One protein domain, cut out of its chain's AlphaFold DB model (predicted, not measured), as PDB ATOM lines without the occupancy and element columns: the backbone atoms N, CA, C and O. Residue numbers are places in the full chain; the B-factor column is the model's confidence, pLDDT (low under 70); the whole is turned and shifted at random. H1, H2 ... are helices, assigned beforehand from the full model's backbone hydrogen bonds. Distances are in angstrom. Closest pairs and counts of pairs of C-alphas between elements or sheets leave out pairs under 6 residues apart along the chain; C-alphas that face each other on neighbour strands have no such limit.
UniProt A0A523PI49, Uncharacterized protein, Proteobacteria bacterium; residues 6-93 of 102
ATOM      1  N   ILE A   6     188.334  73.772 237.628       96.69
ATOM      2  CA  ILE A   6     188.047  73.852 236.194       96.69
ATOM      3  C   ILE A   6     186.818  72.987 235.899       96.69
ATOM      4  O   ILE A   6     186.748  71.829 236.309       96.69
ATOM      5  N   SER A   7     185.850  73.558 235.188       97.06
ATOM      6  CA  SER A   7     184.654  72.868 234.709       97.06
ATOM      7  C   SER A   7     184.613  72.894 233.188       97.06
ATOM      8  O   SER A   7     184.552  73.964 232.583       97.06
ATOM      9  N   ILE A   8     184.577  71.706 232.580       97.88
ATOM     10  CA  ILE A   8     184.448  71.544 231.125       97.88
ATOM     11  C   ILE A   8     183.163  72.216 230.627       97.88
ATOM     12  O   ILE A   8     183.195  72.916 229.624       97.88
ATOM     13  N   GLY A   9     182.050  72.089 231.357       97.50
ATOM     14  CA  GLY A   9     180.791  72.721 230.960       97.50
ATOM     15  C   GLY A   9     180.843  74.253 230.992       97.50
ATOM     16  O   GLY A   9     180.295  74.904 230.107       97.50
ATOM     17  N   MET A  10     181.545  74.844 231.967       97.31
ATOM     18  CA  MET A  10     181.755  76.300 231.996       97.31
ATOM     19  C   MET A  10     182.710  76.759 230.891       97.31
ATOM     20  O   MET A  10     182.517  77.835 230.335       97.31
ATOM     21  N   TRP A  11     183.726  75.953 230.572       97.88
ATOM     22  CA  TRP A  11     184.653  76.215 229.472       97.88
ATOM     23  C   TRP A  11     183.927  76.205 228.120       97.88
ATOM     24  O   TRP A  11     183.990  77.199 227.405       97.88
ATOM     25  N   LEU A  12     183.136  75.166 227.828       97.94
ATOM     26  CA  LEU A  12     182.330  75.076 226.604       97.94
ATOM     27  C   LEU A  12     181.317  76.223 226.488       97.94
ATOM     28  O   LEU A  12     181.200  76.847 225.438       97.94
ATOM     29  N   ALA A  13     180.631  76.568 227.582       97.62
ATOM     30  CA  ALA A  13     179.696  77.692 227.595       97.62
ATOM     31  C   ALA A  13     180.382  79.044 227.329       97.62
ATOM     32  O   ALA A  13     179.774  79.940 226.745       97.62
ATOM     33  N   ALA A  14     181.620  79.224 227.790       97.25
ATOM     34  CA  ALA A  14     182.387  80.433 227.525       97.25
ATOM     35  C   ALA A  14     182.926  80.451 226.087       97.25
ATOM     36  O   ALA A  14     182.814  81.478 225.427       97.25
ATOM     37  N   GLU A  15     183.437  79.326 225.580       96.12
ATOM     38  CA  GLU A  15     183.866  79.179 224.184       96.12
ATOM     39  C   GLU A  15     182.745  79.493 223.188       96.12
ATOM     40  O   GLU A  15     182.974  80.251 222.248       96.12
ATOM     41  N   ASP A  16     181.541  78.954 223.401       95.94
ATOM     42  CA  ASP A  16     180.374  79.246 222.561       95.94
ATOM     43  C   ASP A  16     180.099  80.747 222.483       95.94
ATOM     44  O   ASP A  16     179.893  81.286 221.400       95.94
ATOM     45  N   HIS A  17     180.129  81.423 223.635       96.62
ATOM     46  CA  HIS A  17     179.830  82.852 223.723       96.62
ATOM     47  C   HIS A  17     180.770  83.681 222.856       96.62
ATOM     48  O   HIS A  17     180.323  84.561 222.125       96.62
ATOM     49  N   VAL A  18     182.071  83.390 222.925       94.44
ATOM     50  CA  VAL A  18     183.061  84.158 222.169       94.44
ATOM     51  C   VAL A  18     183.017  83.794 220.679       94.44
ATOM     52  O   VAL A  18     183.032  84.682 219.832       94.44
ATOM     53  N   LYS A  19     182.860  82.508 220.332       93.44
ATOM     54  CA  LYS A  19     182.704  82.067 218.930       93.44
ATOM     55  C   LYS A  19     181.458  82.645 218.259       93.44
ATOM     56  O   LYS A  19     181.450  82.800 217.041       93.44
ATOM     57  N   GLU A  20     180.414  82.925 219.032       94.25
ATOM     58  CA  GLU A  20     179.169  83.504 218.537       94.25
ATOM     59  C   GLU A  20     179.257  85.031 218.382       94.25
ATOM     60  O   GLU A  20     178.903  85.565 217.330       94.25
ATOM     61  N   LEU A  21     179.714  85.747 219.416       94.31
ATOM     62  CA  LEU A  21     179.661  87.211 219.428       94.31
ATOM     63  C   LEU A  21     180.778  87.881 218.629       94.31
ATOM     64  O   LEU A  21     180.517  88.901 217.981       94.31
ATOM     65  N   ASP A  22     181.992  87.328 218.657       89.00
ATOM     66  CA  ASP A  22     183.153  87.999 218.072       89.00
ATOM     67  C   ASP A  22     183.027  88.147 216.546       89.00
ATOM     68  O   ASP A  22     183.133  89.277 216.060       89.00
ATOM     69  N   PRO A  23     182.686  87.096 215.763       90.44
ATOM     70  CA  PRO A  23     182.468  87.242 214.319       90.44
ATOM     71  C   PRO A  23     181.296  88.164 213.966       90.44
ATOM     72  O   PRO A  23     181.255  88.729 212.875       90.44
ATOM     73  N   ALA A  24     180.335  88.323 214.880       91.62
ATOM     74  CA  ALA A  24     179.189  89.208 214.713       91.62
ATOM     75  C   ALA A  24     179.482  90.666 215.120       91.62
ATOM     76  O   ALA A  24     178.599  91.523 214.997       91.62
ATOM     77  N   GLY A  25     180.684  90.958 215.636       90.56
ATOM     78  CA  GLY A  25     181.057  92.277 216.147       90.56
ATOM     79  C   GLY A  25     180.168  92.735 217.306       90.56
ATOM     80  O   GLY A  25     179.866  93.924 217.434       90.56
ATOM     81  N   LYS A  26     179.665  91.792 218.110       93.50
ATOM     82  CA  LYS A  26     178.773  92.071 219.239       93.50
ATOM     83  C   LYS A  26     179.526  91.972 220.556       93.50
ATOM     84  O   LYS A  26     180.434  91.172 220.717       93.50
ATOM     85  N   LEU A  27     179.111  92.795 221.514       92.81
ATOM     86  CA  LEU A  27     179.698  92.871 222.849       92.81
ATOM     87  C   LEU A  27     178.600  92.697 223.907       92.81
ATOM     88  O   LEU A  27     177.416  92.927 223.647       92.81
ATOM     89  N   GLY A  28     179.004  92.343 225.122       93.69
ATOM     90  CA  GLY A  28     178.141  92.165 226.281       93.69
ATOM     91  C   GLY A  28     177.936  90.708 226.698       93.69
ATOM     92  O   GLY A  28     178.538  89.764 226.188       93.69
ATOM     93  N   HIS A  29     177.069  90.528 227.696       95.19
ATOM     94  CA  HIS A  29     176.841  89.226 228.334       95.19
ATOM     95  C   HIS A  29     175.809  88.341 227.628       95.19
ATOM     96  O   HIS A  29     175.733  87.147 227.937       95.19
ATOM     97  N   ARG A  30     174.987  88.925 226.752       97.00
ATOM     98  CA  ARG A  30     173.884  88.239 226.074       97.00
ATOM     99  C   ARG A  30     174.353  87.637 224.756       97.00
ATOM    100  O   ARG A  30     175.241  88.200 224.131       97.00
ATOM    101  N   ASP A  31     173.751  86.523 224.367       94.56
ATOM    102  CA  ASP A  31     173.960  85.939 223.041       94.56
ATOM    103  C   ASP A  31     173.236  86.751 221.943       94.56
ATOM    104  O   ASP A  31     172.560  87.746 222.240       94.56
ATOM    105  N   LEU A  32     173.359  86.353 220.671       95.56
ATOM    106  CA  LEU A  32     172.755  87.077 219.541       95.56
ATOM    107  C   LEU A  32     171.222  87.063 219.567       95.56
ATOM    108  O   LEU A  32     170.585  87.907 218.938       95.56
ATOM    109  N   THR A  33     170.624  86.139 220.324       95.00
ATOM    110  CA  THR A  33     169.173  86.063 220.551       95.00
ATOM    111  C   THR A  33     168.717  86.896 221.752       95.00
ATOM    112  O   THR A  33     167.522  87.019 222.012       95.00
ATOM    113  N   GLY A  34     169.657  87.490 222.494       96.12
ATOM    114  CA  GLY A  34     169.392  88.263 223.701       96.12
ATOM    115  C   GLY A  34     169.324  87.427 224.983       96.12
ATOM    116  O   GLY A  34     169.011  87.984 226.045       96.12
ATOM    117  N   SER A  35     169.627  86.129 224.932       97.00
ATOM    118  CA  SER A  35     169.583  85.238 226.092       97.00
ATOM    119  C   SER A  35     170.786  85.448 227.012       97.00
ATOM    120  O   SER A  35     171.884  85.804 226.591       97.00
ATOM    121  N   TRP A  36     170.576  85.244 228.312       96.00
ATOM    122  CA  TRP A  36     171.587  85.456 229.350       96.00
ATOM    123  C   TRP A  36     172.580  84.282 229.479       96.00
ATOM    124  O   TRP A  36     172.276  83.171 229.041       96.00
ATOM    125  N   PRO A  37     173.728  84.470 230.165       95.88
ATOM    126  CA  PRO A  37     174.736  83.426 230.387       95.88
ATOM    127  C   PRO A  37     174.233  82.101 230.956       95.88
ATOM    128  O   PRO A  37     174.795  81.047 230.664       95.88
ATOM    129  N   THR A  38     173.157  82.135 231.738       95.88
ATOM    130  CA  THR A  38     172.513  80.932 232.272       95.88
ATOM    131  C   THR A  38     172.017  79.997 231.170       95.88
ATOM    132  O   THR A  38     172.067  78.783 231.350       95.88
ATOM    133  N   TYR A  39     171.591  80.533 230.022       96.44
ATOM    134  CA  TYR A  39     171.084  79.743 228.904       96.44
ATOM    135  C   TYR A  39     172.181  78.876 228.279       96.44
ATOM    136  O   TYR A  39     172.036  77.659 228.199       96.44
ATOM    137  N   ARG A  40     173.320  79.478 227.912       96.44
ATOM    138  CA  ARG A  40     174.463  78.736 227.352       96.44
ATOM    139  C   ARG A  40     175.109  77.790 228.364       96.44
ATOM    140  O   ARG A  40     175.508  76.693 227.997       96.44
ATOM    141  N   ALA A  41     175.136  78.150 229.648       97.19
ATOM    142  CA  ALA A  41     175.611  77.248 230.695       97.19
ATOM    143  C   ALA A  41     174.749  75.983 230.827       97.19
ATOM    144  O   ALA A  41     175.287  74.895 231.024       97.19
ATOM    145  N   ASN A  42     173.428  76.117 230.661       97.00
ATOM    146  CA  ASN A  42     172.496  74.991 230.705       97.00
ATOM    147  C   ASN A  42     172.644  74.014 229.525       97.00
ATOM    148  O   ASN A  42     172.188  72.879 229.627       97.00
ATOM    149  N   ARG A  43     173.304  74.411 228.426       97.44
ATOM    150  CA  ARG A  43     173.603  73.504 227.300       97.44
ATOM    151  C   ARG A  43     174.630  72.431 227.675       97.44
ATOM    152  O   ARG A  43     174.619  71.351 227.098       97.44
ATOM    153  N   TYR A  44     175.491  72.720 228.655       97.56
ATOM    154  CA  TYR A  44     176.643  71.883 229.014       97.56
ATOM    155  C   TYR A  44     176.632  71.407 230.473       97.56
ATOM    156  O   TYR A  44     177.642  70.913 230.979       97.56
ATOM    157  N   GLY A  45     175.507  71.559 231.171       95.38
ATOM    158  CA  GLY A  45     175.337  71.077 232.538       95.38
ATOM    159  C   GLY A  45     174.256  71.826 233.304       95.38
ATOM    160  O   GLY A  45     173.472  72.579 232.741       95.38
ATOM    161  N   THR A  46     174.222  71.633 234.619       94.88
ATOM    162  CA  THR A  46     173.293  72.331 235.516       94.88
ATOM    163  C   THR A  46     174.091  73.160 236.510       94.88
ATOM    164  O   THR A  46     174.883  72.623 237.289       94.88
ATOM    165  N   TRP A  47     173.897  74.478 236.494       92.31
ATOM    166  CA  TRP A  47     174.449  75.359 237.519       92.31
ATOM    167  C   TRP A  47     173.569  75.322 238.775       92.31
ATOM    168  O   TRP A  47     172.386  75.000 238.713       92.31
ATOM    169  N   LYS A  48     174.172  75.598 239.936       88.50
ATOM    170  CA  LYS A  48     173.502  75.495 241.241       88.50
ATOM    171  C   LYS A  48     173.310  76.874 241.870       88.50
ATOM    172  O   LYS A  48     172.414  77.612 241.493       88.50
ATOM    173  N   GLU A  49     174.157  77.243 242.824       89.25
ATOM    174  CA  GLU A  49     173.900  78.391 243.699       89.25
ATOM    175  C   GLU A  49     174.074  79.761 243.044       89.25
ATOM    176  O   GLU A  49     173.372  80.711 243.391       89.25
ATOM    177  N   ALA A  50     175.076  79.901 242.179       92.94
ATOM    178  CA  ALA A  50     175.429  81.168 241.567       92.94
ATOM    179  C   ALA A  50     176.101  80.923 240.216       92.94
ATOM    180  O   ALA A  50     176.909  80.007 240.067       92.94
ATOM    181  N   LEU A  51     175.792  81.796 239.261       95.12
ATOM    182  CA  LEU A  51     176.436  81.866 237.960       95.12
ATOM    183  C   LEU A  51     176.767  83.326 237.658       95.12
ATOM    184  O   LEU A  51     175.980  84.220 237.971       95.12
ATOM    185  N   GLY A  52     177.938  83.563 237.080       94.12
ATOM    186  CA  GLY A  52     178.392  84.885 236.670       94.12
ATOM    187  C   GLY A  52     179.305  84.782 235.460       94.12
ATOM    188  O   GLY A  52     179.801  83.704 235.137       94.12
ATOM    189  N   ALA A  53     179.506  85.909 234.794       94.19
ATOM    190  CA  ALA A  53     180.439  86.046 233.690       94.19
ATOM    191  C   ALA A  53     181.188  87.364 233.868       94.19
ATOM    192  O   ALA A  53     180.559  88.376 234.176       94.19
ATOM    193  N   ALA A  54     182.501  87.318 233.675       95.38
ATOM    194  CA  ALA A  54     183.356  88.485 233.530       95.38
ATOM    195  C   ALA A  54     183.912  88.465 232.106       95.38
ATOM    196  O   ALA A  54     184.292  87.389 231.631       95.38
ATOM    197  N   ILE A  55     183.867  89.596 231.402       93.31
ATOM    198  CA  ILE A  55     184.197  89.652 229.974       93.31
ATOM    199  C   ILE A  55     185.124  90.829 229.735       93.31
ATOM    200  O   ILE A  55     184.869  91.936 230.194       93.31
ATOM    201  N   TYR A  56     186.189  90.578 228.990       92.06
ATOM    202  CA  TYR A  56     187.146  91.595 228.611       92.06
ATOM    203  C   TYR A  56     187.343  91.589 227.097       92.06
ATOM    204  O   TYR A  56     187.236  90.544 226.457       92.06
ATOM    205  N   TYR A  57     187.632  92.765 226.556       89.19
ATOM    206  CA  TYR A  57     187.897  93.014 225.145       89.19
ATOM    207  C   TYR A  57     189.227  93.758 225.029       89.19
ATOM    208  O   TYR A  57     189.622  94.399 226.000       89.19
ATOM    209  N   ASP A  58     189.845  93.742 223.843       82.44
ATOM    210  CA  ASP A  58     191.064  94.487 223.468       82.44
ATOM    211  C   ASP A  58     192.390  93.729 223.673       82.44
ATOM    212  O   ASP A  58     192.982  93.242 222.709       82.44
ATOM    213  N   ARG A  59     192.886  93.622 224.911       71.56
ATOM    214  CA  ARG A  59     194.253  93.127 225.170       71.56
ATOM    215  C   ARG A  59     194.368  91.605 225.251       71.56
ATOM    216  O   ARG A  59     193.467  90.926 225.730       71.56
ATOM    217  N   ASN A  60     195.556  91.105 224.893       73.81
ATOM    218  CA  ASN A  60     195.918  89.680 224.916       73.81
ATOM    219  C   ASN A  60     196.887  89.286 226.052       73.81
ATOM    220  O   ASN A  60     197.379  88.158 226.061       73.81
ATOM    221  N   ASP A  61     197.179  90.172 227.011       89.69
ATOM    222  CA  ASP A  61     197.991  89.810 228.180       89.69
ATOM    223  C   ASP A  61     197.112  89.307 229.334       89.69
ATOM    224  O   ASP A  61     196.299  90.041 229.896       89.69
ATOM    225  N   ALA A  62     197.298  88.044 229.723       91.00
ATOM    226  CA  ALA A  62     196.477  87.403 230.747       91.00
ATOM    227  C   ALA A  62     196.524  88.125 232.104       91.00
ATOM    228  O   ALA A  62     195.514  88.183 232.811       91.00
ATOM    229  N   ARG A  63     197.679  88.685 232.484       94.12
ATOM    230  CA  ARG A  63     197.827  89.384 233.763       94.12
ATOM    231  C   ARG A  63     197.065  90.704 233.737       94.12
ATOM    232  O   ARG A  63     196.355  91.002 234.696       94.12
ATOM    233  N   GLU A  64     197.183  91.473 232.662       94.00
ATOM    234  CA  GLU A  64     196.457  92.731 232.490       94.00
ATOM    235  C   GLU A  64     194.945  92.529 232.419       94.00
ATOM    236  O   GLU A  64     194.207  93.306 233.027       94.00
ATOM    237  N   ILE A  65     194.480  91.459 231.767       93.75
ATOM    238  CA  ILE A  65     193.059  91.087 231.746       93.75
ATOM    239  C   ILE A  65     192.560  90.875 233.176       93.75
ATOM    240  O   ILE A  65     191.590  91.500 233.601       93.75
ATOM    241  N   VAL A  66     193.246  90.035 233.958       94.06
ATOM    242  CA  VAL A  66     192.839  89.740 235.341       94.06
ATOM    243  C   VAL A  66     192.876  90.997 236.211       94.06
ATOM    244  O   VAL A  66     191.938  91.234 236.972       94.06
ATOM    245  N   ILE A  67     193.914  91.829 236.090       95.56
ATOM    246  CA  ILE A  67     193.999  93.109 236.810       95.56
ATOM    247  C   ILE A  67     192.819  94.008 236.437       95.56
ATOM    248  O   ILE A  67     192.171  94.558 237.326       95.56
ATOM    249  N   THR A  68     192.502  94.119 235.149       94.94
ATOM    250  CA  THR A  68     191.417  94.980 234.676       94.94
ATOM    251  C   THR A  68     190.064  94.501 235.179       94.94
ATOM    252  O   THR A  68     189.290  95.317 235.659       94.94
ATOM    253  N   LEU A  69     189.802  93.192 235.174       95.12
ATOM    254  CA  LEU A  69     188.566  92.626 235.722       95.12
ATOM    255  C   LEU A  69     188.466  92.784 237.251       95.12
ATOM    256  O   LEU A  69     187.370  92.908 237.789       95.12
ATOM    257  N   ILE A  70     189.592  92.789 237.975       95.94
ATOM    258  CA  ILE A  70     189.612  93.022 239.430       95.94
ATOM    259  C   ILE A  70     189.388  94.498 239.767       95.94
ATOM    260  O   ILE A  70     188.706  94.804 240.748       95.94
ATOM    261  N   ILE A  71     189.986  95.414 239.006       96.19
ATOM    262  CA  ILE A  71     189.800  96.854 239.207       96.19
ATOM    263  C   ILE A  71     188.391  97.247 238.751       96.19
ATOM    264  O   ILE A  71     187.663  97.900 239.503       96.19
ATOM    265  N   ASP A  72     188.000  96.799 237.560       95.56
ATOM    266  CA  ASP A  72     186.715  97.035 236.901       95.56
ATOM    267  C   ASP A  72     186.433  98.536 236.727       95.56
ATOM    268  O   ASP A  72     185.423  99.069 237.196       95.56
ATOM    269  N   ASP A  73     187.426  99.263 236.200       94.88
ATOM    270  CA  ASP A  73     187.385 100.723 236.152       94.88
ATOM    271  C   ASP A  73     186.376 101.288 235.161       94.88
ATOM    272  O   ASP A  73     186.107 100.709 234.116       94.88
ATOM    273  N   GLY A  74     185.766 102.415 235.531       93.94
ATOM    274  CA  GLY A  74     184.694 103.026 234.744       93.94
ATOM    275  C   GLY A  74     183.338 102.305 234.815       93.94
ATOM    276  O   GLY A  74     182.372 102.823 234.260       93.94
ATOM    277  N   VAL A  75     183.212 101.176 235.528       94.00
ATOM    278  CA  VAL A  75     181.945 100.437 235.691       94.00
ATOM    279  C   VAL A  75     181.353 100.694 237.088       94.00
ATOM    280  O   VAL A  75     181.820 100.111 238.072       94.00
ATOM    281  N   PRO A  76     180.288 101.518 237.237       96.12
ATOM    282  CA  PRO A  76     179.733 101.861 238.554       96.12
ATOM    283  C   PRO A  76     179.287 100.645 239.371       96.12
ATOM    284  O   PRO A  76     179.391 100.633 240.596       96.12
ATOM    285  N   SER A  77     178.807  99.600 238.694       94.81
ATOM    286  CA  SER A  77     178.334  98.378 239.341       94.81
ATOM    287  C   SER A  77     179.466  97.468 239.829       94.81
ATOM    288  O   SER A  77     179.186  96.551 240.608       94.81
ATOM    289  N   ARG A  78     180.706  97.683 239.357       95.81
ATOM    290  CA  ARG A  78     181.874  96.814 239.576       95.81
ATOM    291  C   ARG A  78     181.500  95.322 239.452       95.81
ATOM    292  O   ARG A  78     181.731  94.521 240.366       95.81
ATOM    293  N   GLY A  79     180.738  94.989 238.407       94.56
ATOM    294  CA  GLY A  79     180.126  93.674 238.210       94.56
ATOM    295  C   GLY A  79     181.155  92.558 238.055       94.56
ATOM    296  O   GLY A  79     181.043  91.532 238.729       94.56
ATOM    297  N   ASP A  80     182.182  92.790 237.247       94.62
ATOM    298  CA  ASP A  80     183.219  91.805 236.958       94.62
ATOM    299  C   ASP A  80     184.099  91.587 238.178       94.62
ATOM    300  O   ASP A  80     184.303  90.441 238.587       94.62
ATOM    301  N   ARG A  81     184.476  92.669 238.870       95.81
ATOM    302  CA  ARG A  81     185.180  92.575 240.157       95.81
ATOM    303  C   ARG A  81     184.417  91.687 241.125       95.81
ATOM    304  O   ARG A  81     184.992  90.774 241.720       95.81
ATOM    305  N   ARG A  82     183.110  91.935 241.279       94.38
ATOM    306  CA  ARG A  82     182.251  91.149 242.172       94.38
ATOM    307  C   ARG A  82     182.167  89.689 241.755       94.38
ATOM    308  O   ARG A  82     182.046  88.860 242.648       94.38
ATOM    309  N   HIS A  83     182.222  89.364 240.464       93.25
ATOM    310  CA  HIS A  83     182.282  87.978 240.003       93.25
ATOM    311  C   HIS A  83     183.636  87.328 240.309       93.25
ATOM    312  O   HIS A  83     183.655  86.235 240.873       93.25
ATOM    313  N   ILE A  84     184.750  88.003 240.019       92.19
ATOM    314  CA  ILE A  84     186.103  87.470 240.231       92.19
ATOM    315  C   ILE A  84     186.363  87.133 241.705       92.19
ATOM    316  O   ILE A  84     186.982  86.110 241.990       92.19
ATOM    317  N   VAL A  85     185.861  87.944 242.648       90.50
ATOM    318  CA  VAL A  85     186.094  87.740 244.094       90.50
ATOM    319  C   VAL A  85     184.915  87.103 244.850       90.50
ATOM    320  O   VAL A  85     184.877  87.118 246.085       90.50
ATOM    321  N   ARG A  86     183.932  86.519 244.145       92.12
ATOM    322  CA  ARG A  86     182.739  85.941 244.787       92.12
ATOM    323  C   ARG A  86     183.025  84.590 245.447       92.12
ATOM    324  O   ARG A  86     183.283  83.596 244.779       92.12
ATOM    325  N   SER A  87     182.798  84.491 246.757       92.25
ATOM    326  CA  SER A  87     182.933  83.232 247.518       92.25
ATOM    327  C   SER A  87     181.899  82.150 247.200       92.25
ATOM    328  O   SER A  87     182.086  81.009 247.606       92.25
ATOM    329  N   ARG A  88     180.829  82.493 246.475       93.50
ATOM    330  CA  ARG A  88     179.747  81.570 246.090       93.50
ATOM    331  C   ARG A  88     180.043  80.772 244.818       93.50
ATOM    332  O   ARG A  88     179.188  80.021 244.361       93.50
ATOM    333  N   PHE A  89     181.212  80.965 244.215       93.94
ATOM    334  CA  PHE A  89     181.654  80.165 243.083       93.94
ATOM    335  C   PHE A  89     182.573  79.041 243.552       93.94
ATOM    336  O   PHE A  89     183.406  79.221 244.436       93.94
ATOM    337  N   SER A  90     182.413  77.873 242.932       94.69
ATOM    338  CA  SER A  90     183.252  76.690 243.157       94.69
ATOM    339  C   SER A  90     183.867  76.144 241.868       94.69
ATOM    340  O   SER A  90     184.720  75.262 241.925       94.69
ATOM    341  N   ASN A  91     183.415  76.630 240.709       95.56
ATOM    342  CA  ASN A  91     183.849  76.183 239.392       95.56
ATOM    343  C   ASN A  91     184.088  77.386 238.472       95.56
ATOM    344  O   ASN A  91     183.413  78.404 238.619       95.56
ATOM    345  N   CYS A  92     184.994  77.250 237.505       95.94
ATOM    346  CA  CYS A  92     185.232  78.242 236.460       95.94
ATOM    347  C   CYS A  92     185.537  77.597 235.103       95.94
ATOM    348  O   CYS A  92     185.858  76.414 234.999       95.94
ATOM    349  N   GLY A  93     185.433  78.414 234.061       96.25
ATOM    350  CA  GLY A  93     185.859  78.140 232.696       96.25
ATOM    351  C   GLY A  93     186.068  79.474 231.982       96.25
ATOM    352  O   GLY A  93     185.590  80.502 232.462       96.25
TER     353      GLY A  93
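AT A GLANCE: This is residues 6 to 93 of the 102 residues of an uncharacterized protein of Proteobacteria bacterium (UniProt A0A523PI49). Two pairs of helices stand apart, H1 with the short H2 in one lobe and H3 with the short H4 in the other, and unnamed chain joins the lobes. The long link of residues 43 to 61 goes from H2 through the middle of the domain, past Ala 53, to H3, and after H4 the last printed residues fold back to the side of H1. The printed part has 88 residues with four named helices, H1, H2, H3 and H4 in that order, and no named strand. The class is all helix, though under half of the residues, 36 of 88, are in named elements. The whole is compact, with a radius of gyration of the C-alphas of 13.0 A and a rounded outline spanning 33 by 31 by 24 A.

HOW THE PARTS SIT: H1, residues 8 to 21, touches H2, residues 37 to 42, and their closest C-alphas, those of Ala 13 and Ala 41, are 5.1 A apart. They run opposite ways at a steep tilt of 51 degrees. H3, residues 62 to 71, is apart from H1 and from H2. H4, residues 79 to 84, touches H3, and the closest C-alphas of the two, those of Ile 70 and Arg 81, are 4.5 A apart. H3 and H4 run opposite ways at a steep tilt of 55 degrees. H4 is apart from H1 and from H2. In H1, H2, H3 and H4 every pair of backbone O of residue i and N of residue i+4 is within hydrogen-bond range.

IN THESE COORDINATES: H1, 14 residues, is the longest helix and begins at C-alpha 8, (184.448, 71.544, 231.125); it measures 20.1 A from first to last C-alpha. H2, 6 residues, measures 8.7 A from C-alpha 37 to C-alpha 42. H3, 10 residues, begins at C-alpha 62, (196.477, 87.403, 230.747), and measures 14.3 A. H4, 6 residues, measures 8.8 A and ends at C-alpha 84, (186.103, 87.470, 240.231).

THE WHOLE: The two C-alphas farthest apart, those of Ala 24 and Ser 87, are 33.6 A apart, while the first and last printed C-alphas, those of Ile 6 and Gly 93, are 6.0 A apart. The links from H1 to H2, 15 residues, and from H2 to H3, 19 residues, are long; the link from H3 to H4, 7 residues, is short. Residues 58 to 64, of which 62 to 64 belong to H3, stand free. The printed part has no cut. The mean pLDDT of the printed part is 94.0, and no printed residue is under 70.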